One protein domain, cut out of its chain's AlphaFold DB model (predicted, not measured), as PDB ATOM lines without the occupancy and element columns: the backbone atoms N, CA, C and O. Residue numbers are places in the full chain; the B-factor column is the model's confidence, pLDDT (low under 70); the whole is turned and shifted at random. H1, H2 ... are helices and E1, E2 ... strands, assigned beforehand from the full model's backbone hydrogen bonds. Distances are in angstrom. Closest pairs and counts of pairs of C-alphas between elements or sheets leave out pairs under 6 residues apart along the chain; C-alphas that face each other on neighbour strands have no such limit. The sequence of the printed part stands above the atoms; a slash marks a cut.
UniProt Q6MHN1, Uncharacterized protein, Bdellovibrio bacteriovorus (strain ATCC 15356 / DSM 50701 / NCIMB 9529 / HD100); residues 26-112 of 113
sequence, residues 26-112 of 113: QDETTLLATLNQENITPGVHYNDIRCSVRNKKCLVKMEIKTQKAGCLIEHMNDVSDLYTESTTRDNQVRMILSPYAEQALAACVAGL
ATOM      1  N   GLN A  26     -46.091 -24.702 -32.398       84.25
ATOM      2  CA  GLN A  26     -45.630 -25.516 -31.277       84.25
ATOM      3  C   GLN A  26     -44.383 -26.323 -31.650       84.25
ATOM      4  O   GLN A  26     -43.440 -26.380 -30.860       84.25
ATOM      5  N   ASP A  27     -44.344 -26.872 -32.864       86.19
ATOM      6  CA  ASP A  27     -43.179 -27.598 -33.369       86.19
ATOM      7  C   ASP A  27     -41.991 -26.661 -33.579       86.19
ATOM      8  O   ASP A  27     -40.887 -26.978 -33.151       86.19
ATOM      9  N   GLU A  28     -42.212 -25.461 -34.132       88.06
ATOM     10  CA  GLU A  28     -41.165 -24.431 -34.250       88.06
ATOM     11  C   GLU A  28     -40.557 -24.098 -32.876       88.06
ATOM     12  O   GLU A  28     -39.337 -24.020 -32.730       88.06
ATOM     13  N   THR A  29     -41.397 -23.961 -31.845       87.94
ATOM     14  CA  THR A  29     -40.948 -23.658 -30.475       87.94
ATOM     15  C   THR A  29     -40.170 -24.822 -29.859       87.94
ATOM     16  O   THR A  29     -39.113 -24.617 -29.260       87.94
ATOM     17  N   THR A  30     -40.665 -26.051 -30.018       87.56
ATOM     18  CA  THR A  30     -40.024 -27.265 -29.486       87.56
ATOM     19  C   THR A  30     -38.684 -27.530 -30.172       87.56
ATOM     20  O   THR A  30     -37.689 -27.838 -29.510       87.56
ATOM     21  N   LEU A  31     -38.621 -27.341 -31.490       88.38
ATOM     22  CA  LEU A  31     -37.403 -27.484 -32.277       88.38
ATOM     23  C   LEU A  31     -36.366 -26.420 -31.901       88.38
ATOM     24  O   LEU A  31     -35.192 -26.740 -31.730       88.38
ATOM     25  N   LEU A  32     -36.792 -25.169 -31.699       91.12
ATOM     26  CA  LEU A  32     -35.917 -24.092 -31.232       91.12
ATOM     27  C   LEU A  32     -35.345 -24.372 -29.834       91.12
ATOM     28  O   LEU A  32     -34.162 -24.130 -29.584       91.12
ATOM     29  N   ALA A  33     -36.171 -24.890 -28.924       89.25
ATOM     30  CA  ALA A  33     -35.725 -25.296 -27.596       89.25
ATOM     31  C   ALA A  33     -34.699 -26.436 -27.681       89.25
ATOM     32  O   ALA A  33     -33.652 -26.364 -27.041       89.25
ATOM     33  N   THR A  34     -34.956 -27.426 -28.538       87.50
ATOM     34  CA  THR A  34     -34.048 -28.555 -28.793       87.50
ATOM     35  C   THR A  34     -32.700 -28.075 -29.334       87.50
ATOM     36  O   THR A  34     -31.662 -28.427 -28.786       87.50
ATOM     37  N   LEU A  35     -32.699 -27.210 -30.355       88.75
ATOM     38  CA  LEU A  35     -31.481 -26.642 -30.947       88.75
ATOM     39  C   LEU A  35     -30.571 -25.980 -29.900       88.75
ATOM     40  O   LEU A  35     -29.353 -26.159 -29.925       88.75
ATOM     41  N   ASN A  36     -31.167 -25.235 -28.966       90.06
ATOM     42  CA  ASN A  36     -30.438 -24.587 -27.880       90.06
ATOM     43  C   ASN A  36     -30.030 -25.563 -26.762       90.06
ATOM     44  O   ASN A  36     -28.954 -25.408 -26.191       90.06
ATOM     45  N   GLN A  37     -30.858 -26.562 -26.444       86.81
ATOM     46  CA  GLN A  37     -30.581 -27.543 -25.390       86.81
ATOM     47  C   GLN A  37     -29.447 -28.501 -25.770       86.81
ATOM     48  O   GLN A  37     -28.583 -28.786 -24.944       86.81
ATOM     49  N   GLU A  38     -29.442 -28.985 -27.009       80.62
ATOM     50  CA  GLU A  38     -28.414 -29.905 -27.505       80.62
ATOM     51  C   GLU A  38     -27.082 -29.196 -27.787       80.62
ATOM     52  O   GLU A  38     -26.066 -29.859 -27.979       80.62
ATOM     53  N   ASN A  39     -27.067 -27.854 -27.804       77.94
ATOM     54  CA  ASN A  39     -25.889 -27.038 -28.112       77.94
ATOM     55  C   ASN A  39     -25.164 -27.537 -29.380       77.94
ATOM     56  O   ASN A  39     -23.942 -27.695 -29.395       77.94
ATOM     57  N   ILE A  40     -25.945 -27.801 -30.437       77.56
ATOM     58  CA  ILE A  40     -25.488 -28.423 -31.694       77.56
ATOM     59  C   ILE A  40     -24.271 -27.694 -32.267       77.56
ATOM     60  O   ILE A  40     -23.355 -28.318 -32.799       77.56
ATOM     61  N   THR A  41     -24.248 -26.365 -32.132       79.25
ATOM     62  CA  THR A  41     -23.093 -25.548 -32.501       79.25
ATOM     63  C   THR A  41     -22.639 -24.702 -31.308       79.25
ATOM     64  O   THR A  41     -23.342 -23.765 -30.925       79.25
ATOM     65  N   PRO A  42     -21.470 -24.996 -30.708       80.69
ATOM     66  CA  PRO A  42     -20.982 -24.266 -29.543       80.69
ATOM     67  C   PRO A  42     -20.862 -22.759 -29.792       80.69
ATOM     68  O   PRO A  42     -20.261 -22.324 -30.773       80.69
ATOM     69  N   GLY A  43     -21.389 -21.952 -28.869       84.44
ATOM     70  CA  GLY A  43     -21.318 -20.486 -28.949       84.44
ATOM     71  C   GLY A  43     -22.331 -19.847 -29.907       84.44
ATOM     72  O   GLY A  43     -22.220 -18.652 -30.190       84.44
ATOM     73  N   VAL A  44     -23.306 -20.627 -30.382       89.75
ATOM     74  CA  VAL A  44     -24.442 -20.162 -31.181       89.75
ATOM     75  C   VAL A  44     -25.703 -20.205 -30.331       89.75
ATOM     76  O   VAL A  44     -26.007 -21.221 -29.712       89.75
ATOM     77  N   HIS A  45     -26.458 -19.110 -30.324       91.94
ATOM     78  CA  HIS A  45     -27.795 -19.070 -29.741       91.94
ATOM     79  C   HIS A  45     -28.843 -18.987 -30.846       91.94
ATOM     80  O   HIS A  45     -28.799 -18.082 -31.678       91.94
ATOM     81  N   TYR A  46     -29.788 -19.921 -30.876       91.56
ATOM     82  CA  TYR A  46     -30.855 -19.936 -31.873       91.56
ATOM     83  C   TYR A  46     -32.047 -19.120 -31.364       91.56
ATOM     84  O   TYR A  46     -32.586 -19.403 -30.297       91.56
ATOM     85  N   ASN A  47     -32.472 -18.124 -32.145       93.00
ATOM     86  CA  ASN A  47     -33.466 -17.120 -31.749       93.00
ATOM     87  C   ASN A  47     -34.870 -17.384 -32.309       93.00
ATOM     88  O   ASN A  47     -35.864 -17.018 -31.691       93.00
ATOM     89  N   ASP A  48     -34.957 -17.925 -33.524       92.94
ATOM     90  CA  ASP A  48     -36.220 -18.106 -34.249       92.94
ATOM     91  C   ASP A  48     -36.012 -19.140 -35.360       92.94
ATOM     92  O   ASP A  48     -34.942 -19.190 -35.975       92.94
ATOM     93  N   ILE A  49     -37.043 -19.922 -35.655       91.06
ATOM     94  CA  ILE A  49     -37.082 -20.829 -36.800       91.06
ATOM     95  C   ILE A  49     -38.409 -20.647 -37.520       91.06
ATOM     96  O   ILE A  49     -39.461 -20.614 -36.890       91.06
ATOM     97  N   ARG A  50     -38.354 -20.480 -38.844       89.69
ATOM     98  CA  ARG A  50     -39.543 -20.297 -39.684       89.69
ATOM     99  C   ARG A  50     -39.476 -21.178 -40.906       89.69
ATOM    100  O   ARG A  50     -38.561 -21.032 -41.719       89.69
ATOM    101  N   CYS A  51     -40.473 -22.039 -41.061       87.44
ATOM    102  CA  CYS A  51     -40.494 -23.040 -42.119       87.44
ATOM    103  C   CYS A  51     -41.644 -22.819 -43.104       87.44
ATOM    104  O   CYS A  51     -42.816 -22.718 -42.739       87.44
ATOM    105  N   SER A  52     -41.309 -22.749 -44.394       83.31
ATOM    106  CA  SER A  52     -42.268 -22.502 -45.472       83.31
ATOM    107  C   SER A  52     -42.529 -23.769 -46.280       83.31
ATOM    108  O   SER A  52     -41.621 -24.261 -46.949       83.31
ATOM    109  N   VAL A  53     -43.789 -24.233 -46.308       73.19
ATOM    110  CA  VAL A  53     -44.198 -25.401 -47.122       73.19
ATOM    111  C   VAL A  53     -43.944 -25.124 -48.590       73.19
ATOM    112  O   VAL A  53     -43.342 -25.926 -49.295       73.19
ATOM    113  N   ARG A  54     -44.392 -23.953 -49.051       77.81
ATOM    114  CA  ARG A  54     -44.341 -23.573 -50.463       77.81
ATOM    115  C   ARG A  54     -42.915 -23.582 -50.998       77.81
ATOM    116  O   ARG A  54     -42.692 -24.013 -52.122       77.81
ATOM    117  N   ASN A  55     -41.979 -23.079 -50.199       79.81
ATOM    118  CA  ASN A  55     -40.596 -22.924 -50.625       79.81
ATOM    119  C   ASN A  55     -39.724 -24.120 -50.254       79.81
ATOM    120  O   ASN A  55     -38.589 -24.153 -50.720       79.81
ATOM    121  N   LYS A  56     -40.222 -25.068 -49.443       85.44
ATOM    122  CA  LYS A  56     -39.441 -26.211 -48.952       85.44
ATOM    123  C   LYS A  56     -38.127 -25.768 -48.291       85.44
ATOM    124  O   LYS A  56     -37.064 -26.347 -48.516       85.44
ATOM    125  N   LYS A  57     -38.210 -24.686 -47.503       89.44
ATOM    126  CA  LYS A  57     -37.075 -24.052 -46.810       89.44
ATOM    127  C   LYS A  57     -37.417 -23.700 -45.365       89.44
ATOM    128  O   LYS A  57     -38.539 -23.261 -45.101       89.44
ATOM    129  N   CYS A  58     -36.434 -23.806 -44.473       90.56
ATOM    130  CA  CYS A  58     -36.484 -23.226 -43.131       90.56
ATOM    131  C   CYS A  58     -35.408 -22.161 -42.970       90.56
ATOM    132  O   CYS A  58     -34.243 -22.395 -43.279       90.56
ATOM    133  N   LEU A  59     -35.797 -20.998 -42.459       91.94
ATOM    134  CA  LEU A  59     -34.871 -19.968 -42.015       91.94
ATOM    135  C   LEU A  59     -34.666 -20.113 -40.511       91.94
ATOM    136  O   LEU A  59     -35.624 -20.000 -39.748       91.94
ATOM    137  N   VAL A  60     -33.418 -20.295 -40.103       93.38
ATOM    138  CA  VAL A  60     -33.001 -20.348 -38.705       93.38
ATOM    139  C   VAL A  60     -32.225 -19.081 -38.391       93.38
ATOM    140  O   VAL A  60     -31.149 -18.850 -38.941       93.38
ATOM    141  N   LYS A  61     -32.779 -18.232 -37.526       94.25
ATOM    142  CA  LYS A  61     -32.103 -17.023 -37.052       94.25
ATOM    143  C   LYS A  61     -31.319 -17.356 -35.801       94.25
ATOM    144  O   LYS A  61     -31.835 -18.001 -34.892       94.25
ATOM    145  N   MET A  62     -30.099 -16.858 -35.733       94.00
ATOM    146  CA  MET A  62     -29.195 -17.140 -34.633       94.00
ATOM    147  C   MET A  62     -28.324 -15.936 -34.302       94.00
ATOM    148  O   MET A  62     -28.238 -14.971 -35.063       94.00
ATOM    149  N   GLU A  63     -27.696 -16.002 -33.144       92.94
ATOM    150  CA  GLU A  63     -26.679 -15.075 -32.694       92.94
ATOM    151  C   GLU A  63     -25.383 -15.841 -32.454       92.94
ATOM    152  O   GLU A  63     -25.361 -16.861 -31.766       92.94
ATOM    153  N   ILE A  64     -24.308 -15.355 -33.066       88.81
ATOM    154  CA  ILE A  64     -22.967 -15.916 -32.952       88.81
ATOM    155  C   ILE A  64     -22.101 -14.821 -32.342       88.81
ATOM    156  O   ILE A  64     -21.848 -13.790 -32.972       88.81
ATOM    157  N   LYS A  65     -21.659 -15.026 -31.097       84.25
ATOM    158  CA  LYS A  65     -20.995 -14.000 -30.272       84.25
ATOM    159  C   LYS A  65     -21.876 -12.752 -30.075       84.25
ATOM    160  O   LYS A  65     -22.656 -12.718 -29.138       84.25
ATOM    161  N   THR A  66     -21.725 -11.740 -30.932       80.94
ATOM    162  CA  THR A  66     -22.464 -10.459 -30.916       80.94
ATOM    163  C   THR A  66     -23.110 -10.136 -32.267       80.94
ATOM    164  O   THR A  66     -23.619  -9.033 -32.477       80.94
ATOM    165  N   GLN A  67     -23.052 -11.070 -33.219       85.69
ATOM    166  CA  GLN A  67     -23.557 -10.883 -34.574       85.69
ATOM    167  C   GLN A  67     -24.829 -11.689 -34.784       85.69
ATOM    168  O   GLN A  67     -24.893 -12.876 -34.466       85.69
ATOM    169  N   LYS A  68     -25.832 -11.046 -35.378       91.88
ATOM    170  CA  LYS A  68     -27.045 -11.720 -35.837       91.88
ATOM    171  C   LYS A  68     -26.777 -12.357 -37.192       91.88
ATOM    172  O   LYS A  68     -26.317 -11.679 -38.108       91.88
ATOM    173  N   ALA A  69     -27.123 -13.627 -37.319       91.44
ATOM    174  CA  ALA A  69     -26.990 -14.393 -38.545       91.44
ATOM    175  C   ALA A  69     -28.277 -15.162 -38.862       91.44
ATOM    176  O   ALA A  69     -29.161 -15.338 -38.017       91.44
ATOM    177  N   GLY A  70     -28.388 -15.609 -40.110       92.25
ATOM    178  CA  GLY A  70     -29.485 -16.443 -40.576       92.25
ATOM    179  C   GLY A  70     -28.961 -17.560 -41.464       92.25
ATOM    180  O   GLY A  70     -28.247 -17.287 -42.424       92.25
ATOM    181  N   CYS A  71     -29.349 -18.793 -41.156       92.25
ATOM    182  CA  CYS A  71     -29.057 -19.968 -41.966       92.25
ATOM    183  C   CYS A  71     -30.326 -20.464 -42.647       92.25
ATOM    184  O   CYS A  71     -31.387 -20.537 -42.026       92.25
ATOM    185  N   LEU A  72     -30.214 -20.805 -43.926       91.62
ATOM    186  CA  LEU A  72     -31.286 -21.431 -44.688       91.62
ATOM    187  C   LEU A  72     -31.012 -22.928 -44.795       91.62
ATOM    188  O   LEU A  72     -29.968 -23.332 -45.296       91.62
ATOM    189  N   ILE A  73     -31.972 -23.733 -44.354       91.31
ATOM    190  CA  ILE A  73     -32.034 -25.160 -44.663       91.31
ATOM    191  C   ILE A  73     -32.902 -25.281 -45.911       91.31
ATOM    192  O   ILE A  73     -34.070 -24.882 -45.902       91.31
ATOM    193  N   GLU A  74     -32.316 -25.762 -47.002       89.94
ATOM    194  CA  GLU A  74     -32.978 -25.856 -48.303       89.94
ATOM    195  C   GLU A  74     -33.404 -27.290 -48.632       89.94
ATOM    196  O   GLU A  74     -33.152 -28.207 -47.861       89.94
ATOM    197  N   HIS A  75     -34.072 -27.484 -49.773       86.00
ATOM    198  CA  HIS A  75     -34.370 -28.801 -50.353       86.00
ATOM    199  C   HIS A  75     -35.124 -29.796 -49.452       86.00
ATOM    200  O   HIS A  75     -35.004 -31.002 -49.646       86.00
ATOM    201  N   MET A  76     -35.945 -29.311 -48.521       87.19
ATOM    202  CA  MET A  76     -36.704 -30.190 -47.627       87.19
ATOM    203  C   MET A  76     -37.895 -30.809 -48.362       87.19
ATOM    204  O   MET A  76     -38.712 -30.108 -48.963       87.19
ATOM    205  N   ASN A  77     -38.031 -32.124 -48.319       85.25
ATOM    206  CA  ASN A  77     -39.181 -32.835 -48.857       85.25
ATOM    207  C   ASN A  77     -40.321 -32.891 -47.851       85.25
ATOM    208  O   ASN A  77     -41.459 -32.593 -48.223       85.25
ATOM    209  N   ASP A  78     -40.003 -33.214 -46.602       85.75
ATOM    210  CA  ASP A  78     -40.951 -33.290 -45.498       85.75
ATOM    211  C   ASP A  78     -40.281 -32.950 -44.151       85.75
ATOM    212  O   ASP A  78     -39.119 -32.549 -44.093       85.75
ATOM    213  N   VAL A  79     -41.052 -33.016 -43.065       84.69
ATOM    214  CA  VAL A  79     -40.605 -32.623 -41.720       84.69
ATOM    215  C   VAL A  79     -39.486 -33.527 -41.186       84.69
ATOM    216  O   VAL A  79     -38.676 -33.065 -40.386       84.69
ATOM    217  N   SER A  80     -39.370 -34.770 -41.667       87.75
ATOM    218  CA  SER A  80     -38.299 -35.689 -41.261       87.75
ATOM    219  C   SER A  80     -36.913 -35.229 -41.714       87.75
ATOM    220  O   SER A  80     -35.915 -35.562 -41.073       87.75
ATOM    221  N   ASP A  81     -36.847 -34.369 -42.738       89.12
ATOM    222  CA  ASP A  81     -35.612 -33.690 -43.134       89.12
ATOM    223  C   ASP A  81     -35.177 -32.627 -42.112       89.12
ATOM    224  O   ASP A  81     -34.037 -32.171 -42.159       89.12
ATOM    225  N   LEU A  82     -36.034 -32.240 -41.162       88.62
ATOM    226  CA  LEU A  82     -35.699 -31.325 -40.067       88.62
ATOM    227  C   LEU A  82     -35.479 -32.055 -38.757       88.62
ATOM    228  O   LEU A  82     -34.457 -31.854 -38.106       88.62
ATOM    229  N   TYR A  83     -36.444 -32.875 -38.357       89.56
ATOM    230  CA  TYR A  83     -36.383 -33.607 -37.108       89.56
ATOM    231  C   TYR A  83     -37.208 -34.884 -37.170       89.56
ATOM    232  O   TYR A  83     -38.146 -35.033 -37.945       89.56
ATOM    233  N   THR A  84     -36.874 -35.796 -36.275       88.50
ATOM    234  CA  THR A  84     -37.692 -36.952 -35.936       88.50
ATOM    235  C   THR A  84     -38.153 -36.820 -34.495       88.50
ATOM    236  O   THR A  84     -37.482 -36.205 -33.667       88.50
ATOM    237  N   GLU A  85     -39.319 -37.367 -34.187       87.50
ATOM    238  CA  GLU A  85     -39.826 -37.399 -32.821       87.50
ATOM    239  C   GLU A  85     -39.456 -38.727 -32.173       87.50
ATOM    240  O   GLU A  85     -39.692 -39.800 -32.728       87.50
ATOM    241  N   SER A  86     -38.887 -38.655 -30.975       82.00
ATOM    242  CA  SER A  86     -38.640 -39.813 -30.130       82.00
ATOM    243  C   SER A  86     -39.335 -39.612 -28.797       82.00
ATOM    244  O   SER A  86     -39.092 -38.635 -28.089       82.00
ATOM    245  N   THR A  87     -40.163 -40.575 -28.406       80.69
ATOM    246  CA  THR A  87     -40.739 -40.606 -27.062       80.69
ATOM    247  C   THR A  87     -39.716 -41.186 -26.094       80.69
ATOM    248  O   THR A  87     -39.199 -42.287 -26.298       80.69
ATOM    249  N   THR A  88     -39.379 -40.439 -25.047       75.88
ATOM    250  CA  THR A  88     -38.499 -40.929 -23.980       75.88
ATOM    251  C   THR A  88     -39.261 -41.869 -23.042       75.88
ATOM    252  O   THR A  88     -40.488 -41.958 -23.080       75.88
ATOM    253  N   ARG A  89     -38.540 -42.570 -22.155       76.81
ATOM    254  CA  ARG A  89     -39.153 -43.467 -21.153       76.81
ATOM    255  C   ARG A  89     -40.123 -42.753 -20.201       76.81
ATOM    256  O   ARG A  89     -40.970 -43.417 -19.615       76.81
ATOM    257  N   ASP A  90     -40.033 -41.428 -20.103       80.19
ATOM    258  CA  ASP A  90     -40.871 -40.584 -19.246       80.19
ATOM    259  C   ASP A  90     -42.080 -39.986 -19.997       80.19
ATOM    260  O   ASP A  90     -42.660 -38.990 -19.562       80.19
ATOM    261  N   ASN A  91     -42.449 -40.559 -21.153       76.12
ATOM    262  CA  ASN A  91     -43.509 -40.073 -22.049       76.12
ATOM    263  C   ASN A  91     -43.319 -38.625 -22.539       76.12
ATOM    264  O   ASN A  91     -44.281 -37.972 -22.945       76.12
ATOM    265  N   GLN A  92     -42.088 -38.113 -22.530       75.06
ATOM    266  CA  GLN A  92     -41.777 -36.812 -23.118       75.06
ATOM    267  C   GLN A  92     -41.468 -36.990 -24.607       75.06
ATOM    268  O   GLN A  92     -40.679 -37.862 -24.980       75.06
ATOM    269  N   VAL A  93     -42.079 -36.167 -25.460       77.31
ATOM    270  CA  VAL A  93     -41.722 -36.088 -26.881       77.31
ATOM    271  C   VAL A  93     -40.457 -35.246 -26.997       77.31
ATOM    272  O   VAL A  93     -40.458 -34.069 -26.638       77.31
ATOM    273  N   ARG A  94     -39.371 -35.851 -27.477       82.38
ATOM    274  CA  ARG A  94     -38.126 -35.157 -27.803       82.38
ATOM    275  C   ARG A  94     -37.990 -35.093 -29.313       82.38
ATOM    276  O   ARG A  94     -38.061 -36.122 -29.982       82.38
ATOM    277  N   MET A  95     -37.770 -33.894 -29.832       87.38
ATOM    278  CA  MET A  95     -37.354 -33.729 -31.217       87.38
ATOM    279  C   MET A  95     -35.861 -34.035 -31.308       87.38
ATOM    280  O   MET A  95     -35.076 -33.606 -30.468       87.38
ATOM    281  N   ILE A  96     -35.479 -34.820 -32.301       88.69
ATOM    282  CA  ILE A  96     -34.093 -35.136 -32.625       88.69
ATOM    283  C   ILE A  96     -33.863 -34.572 -34.013       88.69
ATOM    284  O   ILE A  96     -34.569 -34.962 -34.943       88.69
ATOM    285  N   LEU A  97     -32.916 -33.645 -34.154       89.25
ATOM    286  CA  LEU A  97     -32.595 -33.078 -35.459       89.25
ATOM    287  C   LEU A  97     -32.192 -34.180 -36.435       89.25
ATOM    288  O   LEU A  97     -31.542 -35.163 -36.079       89.25
ATOM    289  N   SER A  98     -32.609 -34.018 -37.683       90.88
ATOM    290  CA  SER A  98     -32.160 -34.909 -38.738       90.88
ATOM    291  C   SER A  98     -30.662 -34.669 -38.991       90.88
ATOM    292  O   SER A  98     -30.193 -33.527 -38.907       90.88
ATOM    293  N   PRO A  99     -29.906 -35.697 -39.412       90.62
ATOM    294  CA  PRO A  99     -28.516 -35.510 -39.820       90.62
ATOM    295  C   PRO A  99     -28.355 -34.477 -40.943       90.62
ATOM    296  O   PRO A  99     -27.307 -33.845 -41.055       90.62
ATOM    297  N   TYR A 100     -29.377 -34.314 -41.789       90.81
ATOM    298  CA  TYR A 100     -29.388 -33.318 -42.853       90.81
ATOM    299  C   TYR A 100     -29.445 -31.893 -42.292       90.81
ATOM    300  O   TYR A 100     -28.623 -31.051 -42.659       90.81
ATOM    301  N   ALA A 101     -30.368 -31.632 -41.364       90.75
ATOM    302  CA  ALA A 101     -30.516 -30.332 -40.723       90.75
ATOM    303  C   ALA A 101     -29.285 -29.968 -39.883       90.75
ATOM    304  O   ALA A 101     -28.815 -28.831 -39.955       90.75
ATOM    305  N   GLU A 102     -28.720 -30.930 -39.147       90.25
ATOM    306  CA  GLU A 102     -27.479 -30.732 -38.388       90.25
ATOM    307  C   GLU A 102     -26.321 -30.325 -39.302       90.25
ATOM    308  O   GLU A 102     -25.656 -29.318 -39.053       90.25
ATOM    309  N   GLN A 103     -26.107 -31.059 -40.398       90.62
ATOM    310  CA  GLN A 103     -25.042 -30.759 -41.356       90.62
ATOM    311  C   GLN A 103     -25.246 -29.405 -42.041       90.62
ATOM    312  O   GLN A 103     -24.288 -28.642 -42.172       90.62
ATOM    313  N   ALA A 104     -26.476 -29.078 -42.446       91.06
ATOM    314  CA  ALA A 104     -26.790 -27.798 -43.076       91.06
ATOM    315  C   ALA A 104     -26.507 -26.614 -42.135       91.06
ATOM    316  O   ALA A 104     -25.907 -25.617 -42.546       91.06
ATOM    317  N   LEU A 105     -26.891 -26.732 -40.861       90.12
ATOM    318  CA  LEU A 105     -26.628 -25.707 -39.852       90.12
ATOM    319  C   LEU A 105     -25.137 -25.587 -39.535       90.12
ATOM    320  O   LEU A 105     -24.617 -24.472 -39.521       90.12
ATOM    321  N   ALA A 106     -24.439 -26.709 -39.349       89.38
ATOM    322  CA  ALA A 106     -23.006 -26.714 -39.079       89.38
ATOM    323  C   ALA A 106     -22.207 -26.090 -40.236       89.38
ATOM    324  O   ALA A 106     -21.340 -25.249 -40.002       89.38
ATOM    325  N   ALA A 107     -22.533 -26.442 -41.484       90.06
ATOM    326  CA  ALA A 107     -21.892 -25.876 -42.669       90.06
ATOM    327  C   ALA A 107     -22.148 -24.368 -42.797       90.06
ATOM    328  O   ALA A 107     -21.228 -23.605 -43.090       90.06
ATOM    329  N   CYS A 108     -23.381 -23.925 -42.537       90.69
ATOM    330  CA  CYS A 108     -23.713 -22.506 -42.554       90.69
ATOM    331  C   CYS A 108     -22.947 -21.725 -41.477       90.69
ATOM    332  O   CYS A 108     -22.351 -20.695 -41.783       90.69
ATOM    333  N   VAL A 109     -22.907 -22.222 -40.236       88.62
ATOM    334  CA  VAL A 109     -22.161 -21.562 -39.155       88.62
ATOM    335  C   VAL A 109     -20.660 -21.547 -39.442       88.62
ATOM    336  O   VAL A 109     -20.018 -20.526 -39.214       88.62
ATOM    337  N   ALA A 110     -20.101 -22.625 -39.996       87.12
ATOM    338  CA  ALA A 110     -18.694 -22.662 -40.388       87.12
ATOM    339  C   ALA A 110     -18.338 -21.596 -41.441       87.12
ATOM    340  O   ALA A 110     -17.220 -21.102 -41.441       87.12
ATOM    341  N   GLY A 111     -19.280 -21.209 -42.308       85.06
ATOM    342  CA  GLY A 111     -19.096 -20.103 -43.254       85.06
ATOM    343  C   GLY A 111     -19.209 -18.700 -42.639       85.06
ATOM    344  O   GLY A 111     -18.914 -17.718 -43.317       85.06
ATOM    345  N   LEU A 112     -19.658 -18.595 -41.384       82.19
ATOM    346  CA  LEU A 112     -19.856 -17.337 -40.652       82.19
ATOM    347  C   LEU A 112     -18.779 -17.080 -39.581       82.19
ATOM    348  O   LEU A 112     -18.760 -15.991 -38.999       82.19
TER     349      LEU A 112
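This is residues 26 to 112 of the 113 residues of an uncharacterized protein of Bdellovibrio bacteriovorus (strain ATCC 15356 / DSM 50701 / NCIMB 9529 / HD100) (UniProt Q6MHN1). A twisted sheet of three long strands, E1, E2 and E3, has two helices over one face, H1 over E1 and H2 slantwise over E2, while a small separate hairpin, E4 and E5, reaches out beyond H1. The 87 printed residues hold two named helices and five named strands in the order H1 E1 E2 E3 E4 E5 H2, class mixed; both sheets, E1 - E2 - E3 and E4 - E5, are antiparallel. The whole is compact, with a radius of gyration of the C-alphas of 12.7 A and spans of 38 by 29 by 21 A.

H1, residues 26 to 37, lies over E1, residues 44 to 52, along it at 25 degrees on the local plane and at a height over the sheet of 8.6 A; their closest C-alphas are Glu 28 and Ile 49, 6.0 A apart. E1 bends by 61 degrees at residue 47. E1, E2, residues 57 to 64, and E3, residues 67 to 73, form a meander, each strand the antiparallel neighbour of the one before, with N 50 and O 59 at 2.9 A and N 60 and O 71 at 2.8 A within hydrogen-bond range. In the hairpin of E4, residues 83 to 87, and E5, residues 93 to 97, N 84 and O 96 are 2.8 A apart. The closest C-alphas of H1 and E5 are Leu 31 and Met 95, 6.3 A apart. H2, residues 99 to 110, is on the same face as H1, two layers with the sheet, at a height of 7.8 A; its closest C-alphas with E3 are Cys 108 and Cys 71, 5.9 A apart. H1 and H2 are apart. In both helices every O i to N i+4 pair is within hydrogen-bond range.

H1 begins at C-alpha 26 (-45.630, -25.516, -31.277) and is 16.3 A long. E1 measures 23.0 A, E2 21.4 A, E3 19.4 A, E4 13.0 A and E5 12.9 A. H2, 16.2 A, ends at C-alpha 110 (-18.694, -22.662, -40.388).

The C-alphas of Gln 67 and Arg 89 are the two farthest apart, at 38.5 A. The printed part has no cut, no link is long, and no printed residue is under 70 in pLDDT.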